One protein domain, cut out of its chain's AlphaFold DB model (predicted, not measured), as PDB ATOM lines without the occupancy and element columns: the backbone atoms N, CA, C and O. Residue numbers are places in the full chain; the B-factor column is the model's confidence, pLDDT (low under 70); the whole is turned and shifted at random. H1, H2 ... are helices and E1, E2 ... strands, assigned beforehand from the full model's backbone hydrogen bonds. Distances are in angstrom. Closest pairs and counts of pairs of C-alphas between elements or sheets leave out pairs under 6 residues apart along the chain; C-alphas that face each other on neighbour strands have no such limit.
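AT A GLANCE: This is residues 2 to 66 of the 136 residues of an uncharacterized protein of Acidobacteria bacterium (UniProt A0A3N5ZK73). A long, strongly twisted hairpin of E2 and E3 makes the middle of a four-stranded sheet, with short E1 beside residues 18 to 21 of E2 and short E4 beside residues 33 to 36 of E3. One helix, H1, packs over one face of this sheet, over E2 and along the strands: two layers, a sheet with a helix on one face. The 65 printed residues hold E1, E2, E3, H1 and E4 in that order; the sheet runs E1, E2, E3, E4, antiparallel throughout, and the class is mixed, helices and strands. The whole is compact, with a radius of gyration of the C-alphas of 12.1 A and spans of 34 by 23 by 16 A.

HOW THE PARTS SIT: Start at edge strand E1, residues 2 to 5, and look across to E2, residues 18 to 26: N 3 and O 20 are 2.9 A apart, within hydrogen-bond range. E2 bends by 64 degrees at residue 23. It forms a hairpin with E3, residues 32 to 40, where N 21 and O 37 stand at 2.8 A. E1, E2 and E3 are a meander, each strand the antiparallel neighbour of the one before. H1, residues 44 to 53, is on the sheet at a height of 9.0 A; its closest C-alphas to E2 are those of Phe 47 and Val 19, 6.1 A apart. On the local plane it stands at 2 degrees to E2. In H1 every O i to N i+4 pair is within hydrogen-bond range. Edge strand E4, residues 59 to 62, pairs with E3 through N 36 and O 59, 2.8 A; E1 and E4 are apart.

IN THESE COORDINATES: Find C-alpha 2 at (-15.595, 11.028, -36.706), where E1 begins. E2 covers 23.2 A, E3 25.7 A and H1 13.7 A from first to last C-alpha. E4 ends at C-alpha 62, (-1.393, 17.924, -44.187).

THE WHOLE: The two C-alphas farthest apart, of His 29 and Gly 43, are 35.3 A apart. The link E1 to E2 is long, 12 residues; the others are tight. The printed part has no cut, and no printed residue is under 70 in pLDDT.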
ATOM      1  N   THR A   2     -15.824  11.471 -38.099       92.50
ATOM      2  CA  THR A   2     -15.595  11.028 -36.706       92.50
ATOM      3  C   THR A   2     -15.884   9.534 -36.577       92.50
ATOM      4  O   THR A   2     -16.908   9.076 -37.077       92.50
ATOM      5  N   PHE A   3     -15.000   8.775 -35.932       91.31
ATOM      6  CA  PHE A   3     -15.095   7.314 -35.807       91.31
ATOM      7  C   PHE A   3     -14.386   6.810 -34.540       91.31
ATOM      8  O   PHE A   3     -13.686   7.567 -33.872       91.31
ATOM      9  N   ILE A   4     -14.588   5.535 -34.199       91.75
ATOM     10  CA  ILE A   4     -13.913   4.862 -33.079       91.75
ATOM     11  C   ILE A   4     -12.887   3.882 -33.652       91.75
ATOM     12  O   ILE A   4     -13.189   3.162 -34.600       91.75
ATOM     13  N   THR A   5     -11.687   3.842 -33.077       90.12
ATOM     14  CA  THR A   5     -10.600   2.946 -33.489       90.12
ATOM     15  C   THR A   5      -9.879   2.343 -32.285       90.12
ATOM     16  O   THR A   5      -9.897   2.903 -31.190       90.12
ATOM     17  N   VAL A   6      -9.225   1.203 -32.508       89.44
ATOM     18  CA  VAL A   6      -8.243   0.594 -31.590       89.44
ATOM     19  C   VAL A   6      -6.797   0.926 -31.971       89.44
ATOM     20  O   VAL A   6      -5.876   0.578 -31.239       89.44
ATOM     21  N   ALA A   7      -6.593   1.586 -33.113       87.50
ATOM     22  CA  ALA A   7      -5.293   1.996 -33.631       87.50
ATOM     23  C   ALA A   7      -5.245   3.529 -33.791       87.50
ATOM     24  O   ALA A   7      -5.328   4.025 -34.917       87.50
ATOM     25  N   PRO A   8      -5.215   4.292 -32.682       88.38
ATOM     26  CA  PRO A   8      -5.058   5.745 -32.721       88.38
ATOM     27  C   PRO A   8      -3.638   6.161 -33.131       88.38
ATOM     28  O   PRO A   8      -2.680   5.408 -32.951       88.38
ATOM     29  N   LEU A   9      -3.500   7.386 -33.639       86.06
ATOM     30  CA  LEU A   9      -2.221   8.014 -33.976       86.06
ATOM     31  C   LEU A   9      -1.389   8.288 -32.716       86.06
ATOM     32  O   LEU A   9      -0.178   8.084 -32.718       86.06
ATOM     33  N   MET A  10      -2.031   8.724 -31.629       84.75
ATOM     34  CA  MET A  10      -1.386   9.046 -30.353       84.75
ATOM     35  C   MET A  10      -1.609   7.919 -29.337       84.75
ATOM     36  O   MET A  10      -2.210   8.124 -28.280       84.75
ATOM     37  N   LEU A  11      -1.123   6.714 -29.661       78.69
ATOM     38  CA  LEU A  11      -1.346   5.495 -28.868       78.69
ATOM     39  C   LEU A  11      -0.932   5.631 -27.396       78.69
ATOM     40  O   LEU A  11      -1.659   5.173 -26.517       78.69
ATOM     41  N   GLU A  12       0.194   6.290 -27.117       79.38
ATOM     42  CA  GLU A  12       0.664   6.511 -25.742       79.38
ATOM     43  C   GLU A  12      -0.273   7.432 -24.942       79.38
ATOM     44  O   GLU A  12      -0.474   7.225 -23.746       79.38
ATOM     45  N   GLY A  13      -0.892   8.418 -25.602       76.31
ATOM     46  CA  GLY A  13      -1.837   9.349 -24.977       76.31
ATOM     47  C   GLY A  13      -3.254   8.786 -24.835       76.31
ATOM     48  O   GLY A  13      -3.973   9.156 -23.909       76.31
ATOM     49  N   ASN A  14      -3.653   7.870 -25.722       79.19
ATOM     50  CA  ASN A  14      -4.995   7.291 -25.770       79.19
ATOM     51  C   ASN A  14      -4.953   5.759 -25.940       79.19
ATOM     52  O   ASN A  14      -5.344   5.245 -26.988       79.19
ATOM     53  N   PRO A  15      -4.514   4.982 -24.934       79.88
ATOM     54  CA  PRO A  15      -4.484   3.537 -25.098       79.88
ATOM     55  C   PRO A  15      -5.907   2.963 -25.059       79.88
ATOM     56  O   PRO A  15      -6.722   3.350 -24.208       79.88
ATOM     57  N   GLY A  16      -6.169   2.015 -25.963       88.00
ATOM     58  CA  GLY A  16      -7.448   1.321 -26.116       88.00
ATOM     59  C   GLY A  16      -8.370   1.953 -27.163       88.00
ATOM     60  O   GLY A  16      -7.917   2.518 -28.158       88.00
ATOM     61  N   LEU A  17      -9.685   1.825 -26.946       92.69
ATOM     62  CA  LEU A  17     -10.688   2.434 -27.819       92.69
ATOM     63  C   LEU A  17     -10.586   3.959 -27.755       92.69
ATOM     64  O   LEU A  17     -10.642   4.560 -26.681       92.69
ATOM     65  N   THR A  18     -10.485   4.574 -28.924       94.19
ATOM     66  CA  THR A  18     -10.259   6.009 -29.084       94.19
ATOM     67  C   THR A  18     -11.230   6.566 -30.107       94.19
ATOM     68  O   THR A  18     -11.429   5.977 -31.169       94.19
ATOM     69  N   VAL A  19     -11.848   7.701 -29.789       94.38
ATOM     70  CA  VAL A  19     -12.618   8.491 -30.749       94.38
ATOM     71  C   VAL A  19     -11.650   9.377 -31.510       94.38
ATOM     72  O   VAL A  19     -10.921  10.153 -30.896       94.38
ATOM     73  N   VAL A  20     -11.683   9.293 -32.833       94.31
ATOM     74  CA  VAL A  20     -10.862  10.100 -33.733       94.31
ATOM     75  C   VAL A  20     -11.768  10.986 -34.572       94.31
ATOM     76  O   VAL A  20     -12.796  10.535 -35.082       94.31
ATOM     77  N   ARG A  21     -11.381  12.249 -34.737       95.12
ATOM     78  CA  ARG A  21     -12.018  13.201 -35.643       95.12
ATOM     79  C   ARG A  21     -10.995  13.781 -36.605       95.12
ATOM     80  O   ARG A  21     -10.022  14.392 -36.178       95.12
ATOM     81  N   TYR A  22     -11.288  13.653 -37.894       94.81
ATOM     82  CA  TYR A  22     -10.589  14.341 -38.976       94.81
ATOM     83  C   TYR A  22     -11.457  15.452 -39.555       94.81
ATOM     84  O   TYR A  22     -12.673  15.285 -39.730       94.81
ATOM     85  N   GLY A  23     -10.840  16.580 -39.881       94.62
ATOM     86  CA  GLY A  23     -11.526  17.701 -40.510       94.62
ATOM     87  C   GLY A  23     -10.598  18.864 -40.819       94.62
ATOM     88  O   GLY A  23      -9.415  18.831 -40.488       94.62
ATOM     89  N   LEU A  24     -11.164  19.884 -41.460       94.94
ATOM     90  CA  LEU A  24     -10.461  21.122 -41.753       94.94
ATOM     91  C   LEU A  24     -10.318  21.932 -40.459       94.94
ATOM     92  O   LEU A  24     -11.296  22.123 -39.732       94.94
ATOM     93  N   ALA A  25      -9.105  22.385 -40.180       94.62
ATOM     94  CA  ALA A  25      -8.773  23.263 -39.070       94.62
ATOM     95  C   ALA A  25      -7.938  24.444 -39.577       94.62
ATOM     96  O   ALA A  25      -7.526  24.458 -40.737       94.62
ATOM     97  N   GLN A  26      -7.730  25.442 -38.721       95.00
ATOM     98  CA  GLN A  26      -6.980  26.652 -39.042       95.00
ATOM     99  C   GLN A  26      -5.961  26.937 -37.936       95.00
ATOM    100  O   GLN A  26      -6.250  26.720 -36.755       95.00
ATOM    101  N   ASP A  27      -4.751  27.343 -38.316       93.31
ATOM    102  CA  ASP A  27      -3.683  27.696 -37.381       93.31
ATOM    103  C   ASP A  27      -3.773  29.170 -36.938       93.31
ATOM    104  O   ASP A  27      -4.692  29.906 -37.300       93.31
ATOM    105  N   GLU A  28      -2.806  29.609 -36.132       93.69
ATOM    106  CA  GLU A  28      -2.743  30.979 -35.598       93.69
ATOM    107  C   GLU A  28      -2.441  32.041 -36.674       93.69
ATOM    108  O   GLU A  28      -2.701  33.223 -36.455       93.69
ATOM    109  N   HIS A  29      -1.943  31.632 -37.845       93.69
ATOM    110  CA  HIS A  29      -1.629  32.504 -38.980       93.69
ATOM    111  C   HIS A  29      -2.721  32.494 -40.059       93.69
ATOM    112  O   HIS A  29      -2.583  33.157 -41.088       93.69
ATOM    113  N   GLY A  30      -3.811  31.755 -39.843       93.00
ATOM    114  CA  GLY A  30      -4.919  31.643 -40.783       93.00
ATOM    115  C   GLY A  30      -4.740  30.568 -41.860       93.00
ATOM    116  O   GLY A  30      -5.574  30.479 -42.766       93.00
ATOM    117  N   ILE A  31      -3.700  29.738 -41.777       94.81
ATOM    118  CA  ILE A  31      -3.445  28.629 -42.696       94.81
ATOM    119  C   ILE A  31      -4.356  27.456 -42.346       94.81
ATOM    120  O   ILE A  31      -4.421  27.004 -41.203       94.81
ATOM    121  N   HIS A  32      -5.072  26.966 -43.354       97.19
ATOM    122  CA  HIS A  32      -5.939  25.805 -43.221       97.19
ATOM    123  C   HIS A  32      -5.157  24.501 -43.387       97.19
ATOM    124  O   HIS A  32      -4.221  24.422 -44.188       97.19
ATOM    125  N   TYR A  33      -5.576  23.472 -42.655       97.06
ATOM    126  CA  TYR A  33      -4.939  22.162 -42.656       97.06
ATOM    127  C   TYR A  33      -5.918  21.019 -42.390       97.06
ATOM    128  O   TYR A  33      -6.971  21.199 -41.769       97.06
ATOM    129  N   LEU A  34      -5.550  19.813 -42.830       96.44
ATOM    130  CA  LEU A  34      -6.207  18.584 -42.389       96.44
ATOM    131  C   LEU A  34      -5.717  18.254 -40.978       96.44
ATOM    132  O   LEU A  34      -4.552  17.897 -40.796       96.44
ATOM    133  N   GLY A  35      -6.603  18.370 -39.994       95.88
ATOM    134  CA  GLY A  35      -6.302  18.119 -38.589       95.88
ATOM    135  C   GLY A  35      -6.904  16.818 -38.065       95.88
ATOM    136  O   GLY A  35      -7.985  16.400 -38.495       95.88
ATOM    137  N   ALA A  36      -6.227  16.221 -37.086       95.25
ATOM    138  CA  ALA A  36      -6.694  15.083 -36.307       95.25
ATOM    139  C   ALA A  36      -6.873  15.432 -34.830       95.25
ATOM    140  O   ALA A  36      -6.005  16.031 -34.201       95.25
ATOM    141  N   MET A  37      -7.995  15.014 -34.255       94.94
ATOM    142  CA  MET A  37      -8.233  15.057 -32.816       94.94
ATOM    143  C   MET A  37      -8.546  13.661 -32.315       94.94
ATOM    144  O   MET A  37      -9.307  12.935 -32.952       94.94
ATOM    145  N   GLU A  38      -8.003  13.319 -31.153       93.94
ATOM    146  CA  GLU A  38      -8.237  12.029 -30.520       93.94
ATOM    147  C   GLU A  38      -8.598  12.215 -29.052       93.94
ATOM    148  O   GLU A  38      -8.065  13.093 -28.373       93.94
ATOM    149  N   ALA A  39      -9.505  11.379 -28.562       92.62
ATOM    150  CA  ALA A  39      -9.813  11.267 -27.147       92.62
ATOM    151  C   ALA A  39     -10.189   9.826 -26.821       92.62
ATOM    152  O   ALA A  39     -10.853   9.158 -27.619       92.62
ATOM    153  N   ARG A  40      -9.818   9.345 -25.632       92.38
ATOM    154  CA  ARG A  40     -10.251   8.028 -25.153       92.38
ATOM    155  C   ARG A  40     -11.775   7.882 -25.250       92.38
ATOM    156  O   ARG A  40     -12.527   8.749 -24.806       92.38
ATOM    157  N   TYR A  41     -12.222   6.751 -25.788       93.19
ATOM    158  CA  TYR A  41     -13.632   6.394 -25.812       93.19
ATOM    159  C   TYR A  41     -14.071   5.904 -24.429       93.19
ATOM    160  O   TYR A  41     -13.610   4.870 -23.948       93.19
ATOM    161  N   LEU A  42     -14.973   6.650 -23.797       92.12
ATOM    162  CA  LEU A  42     -15.544   6.346 -22.475       92.12
ATOM    163  C   LEU A  42     -17.039   5.991 -22.552       92.12
ATOM    164  O   LEU A  42     -17.720   5.942 -21.534       92.12
ATOM    165  N   GLY A  43     -17.557   5.776 -23.764       91.88
ATOM    166  CA  GLY A  43     -18.980   5.601 -24.047       91.88
ATOM    167  C   GLY A  43     -19.516   6.654 -25.019       91.88
ATOM    168  O   GLY A  43     -18.774   7.503 -25.521       91.88
ATOM    169  N   VAL A  44     -20.818   6.599 -25.300       90.69
ATOM    170  CA  VAL A  44     -21.486   7.428 -26.325       90.69
ATOM    171  C   VAL A  44     -21.276   8.931 -26.112       90.69
ATOM    172  O   VAL A  44     -21.137   9.670 -27.090       90.69
ATOM    173  N   ASP A  45     -21.161   9.388 -24.866       92.00
ATOM    174  CA  ASP A  45     -20.929  10.801 -24.554       92.00
ATOM    175  C   ASP A  45     -19.592  11.308 -25.103       92.00
ATOM    176  O   ASP A  45     -19.534  12.398 -25.669       92.00
ATOM    177  N   SER A  46     -18.530  10.499 -25.028       91.44
ATOM    178  CA  SER A  46     -17.215  10.860 -25.583       91.44
ATOM    179  C   SER A  46     -17.253  11.008 -27.108       91.44
ATOM    180  O   SER A  46     -16.657  11.932 -27.666       91.44
ATOM    181  N   PHE A  47     -18.029  10.157 -27.787       92.12
ATOM    182  CA  PHE A  47     -18.252  10.262 -29.227       92.12
ATOM    183  C   PHE A  47     -19.067  11.513 -29.574       92.12
ATOM    184  O   PHE A  47     -18.683  12.298 -30.441       92.12
ATOM    185  N   THR A  48     -20.164  11.736 -28.850       91.44
ATOM    186  CA  THR A  48     -21.061  12.880 -29.049       91.44
ATOM    187  C   THR A  48     -20.337  14.201 -28.814       91.44
ATOM    188  O   THR A  48     -20.492  15.138 -29.599       91.44
ATOM    189  N   PHE A  49     -19.498  14.267 -27.779       91.69
ATOM    190  CA  PHE A  49     -18.628  15.402 -27.508       91.69
ATOM    191  C   PHE A  49     -17.690  15.679 -28.686       91.69
ATOM    192  O   PHE A  49     -17.626  16.812 -29.157       91.69
ATOM    193  N   MET A  50     -17.028  14.652 -29.226       93.00
ATOM    194  CA  MET A  50     -16.125  14.809 -30.369       93.00
ATOM    195  C   MET A  50     -16.853  15.287 -31.638       93.00
ATOM    196  O   MET A  50     -16.324  16.107 -32.392       93.00
ATOM    197  N   VAL A  51     -18.081  14.823 -31.883       90.06
ATOM    198  CA  VAL A  51     -18.905  15.279 -33.015       90.06
ATOM    199  C   VAL A  51     -19.326  16.740 -32.840       90.06
ATOM    200  O   VAL A  51     -19.145  17.544 -33.755       90.06
ATOM    201  N   ARG A  52     -19.866  17.101 -31.672       89.88
ATOM    202  CA  ARG A  52     -20.538  18.395 -31.459       89.88
ATOM    203  C   ARG A  52     -19.606  19.518 -31.025       89.88
ATOM    204  O   ARG A  52     -19.782  20.651 -31.456       89.88
ATOM    205  N   GLN A  53     -18.658  19.228 -30.142       84.81
ATOM    206  CA  GLN A  53     -17.903  20.247 -29.415       84.81
ATOM    207  C   GLN A  53     -16.478  19.783 -29.084       84.81
ATOM    208  O   GLN A  53     -16.019  19.950 -27.956       84.81
ATOM    209  N   ALA A  54     -15.768  19.206 -30.056       85.00
ATOM    210  CA  ALA A  54     -14.361  18.864 -29.870       85.00
ATOM    211  C   ALA A  54     -13.566  20.108 -29.424       85.00
ATOM    212  O   ALA A  54     -13.610  21.148 -30.081       85.00
ATOM    213  N   ARG A  55     -12.874  20.012 -28.281       83.31
ATOM    214  CA  ARG A  55     -12.039  21.086 -27.716       83.31
ATOM    215  C   ARG A  55     -10.566  20.717 -27.832       83.31
ATOM    216  O   ARG A  55     -10.214  19.562 -27.619       83.31
ATOM    217  N   GLY A  56      -9.722  21.709 -28.107       86.56
ATOM    218  CA  GLY A  56      -8.272  21.548 -28.250       86.56
ATOM    219  C   GLY A  56      -7.775  21.903 -29.651       86.56
ATOM    220  O   GLY A  56      -8.575  22.136 -30.556       86.56
ATOM    221  N   LYS A  57      -6.448  21.957 -29.808       90.62
ATOM    222  CA  LYS A  57      -5.779  22.186 -31.096       90.62
ATOM    223  C   LYS A  57      -5.589  20.833 -31.798       90.62
ATOM    224  O   LYS A  57      -4.932  19.970 -31.213       90.62
ATOM    225  N   PRO A  58      -6.173  20.608 -32.989       94.50
ATOM    226  CA  PRO A  58      -5.938  19.384 -33.749       94.50
ATOM    227  C   PRO A  58      -4.457  19.205 -34.096       94.50
ATOM    228  O   PRO A  58      -3.756  20.178 -34.364       94.50
ATOM    229  N   LEU A  59      -3.994  17.955 -34.128       94.31
ATOM    230  CA  LEU A  59      -2.695  17.587 -34.679       94.31
ATOM    231  C   LEU A  59      -2.734  17.803 -36.200       94.31
ATOM    232  O   LEU A  59      -3.579  17.191 -36.860       94.31
ATOM    233  N   PRO A  60      -1.858  18.637 -36.774       95.06
ATOM    234  CA  PRO A  60      -1.822  18.816 -38.216       95.06
ATOM    235  C   PRO A  60      -1.253  17.590 -38.930       95.06
ATOM    236  O   PRO A  60      -0.235  17.033 -38.519       95.06
ATOM    237  N   LEU A  61      -1.921  17.169 -40.006       94.31
ATOM    238  CA  LEU A  61      -1.515  16.029 -40.832       94.31
ATOM    239  C   LEU A  61      -1.031  16.454 -42.222       94.31
ATOM    240  O   LEU A  61      -0.056  15.902 -42.728       94.31
ATOM    241  N   ILE A  62      -1.729  17.398 -42.857       94.75
ATOM    242  CA  ILE A  62      -1.393  17.924 -44.187       94.75
ATOM    243  C   ILE A  62      -1.588  19.435 -44.167       94.75
ATOM    244  O   ILE A  62      -2.663  19.904 -43.794       94.75
ATOM    245  N   GLU A  63      -0.558  20.164 -44.600       92.62
ATOM    246  CA  GLU A  63      -0.526  21.625 -44.658       92.62
ATOM    247  C   GLU A  63       0.174  22.111 -45.940       92.62
ATOM    248  O   GLU A  63       1.208  21.541 -46.310       92.62
ATOM    249  N   PRO A  64      -0.319  23.183 -46.590       95.25
ATOM    250  CA  PRO A  64      -1.647  23.788 -46.427       95.25
ATOM    251  C   PRO A  64      -2.746  22.944 -47.102       95.25
ATOM    252  O   PRO A  64      -2.445  22.081 -47.923       95.25
ATOM    253  N   VAL A  65      -4.015  23.213 -46.781       96.81
ATOM    254  CA  VAL A  65      -5.192  22.606 -47.433       96.81
ATOM    255  C   VAL A  65      -6.202  23.690 -47.792       96.81
ATOM    256  O   VAL A  65      -6.579  24.474 -46.925       96.81
ATOM    257  N   ARG A  66      -6.673  23.741 -49.042       95.38
ATOM    258  CA  ARG A  66      -7.743  24.666 -49.470       95.38
ATOM    259  C   ARG A  66      -9.090  23.967 -49.521       95.38
ATOM    260  O   ARG A  66     -10.081  24.507 -49.037       95.38
TER     261      ARG A  66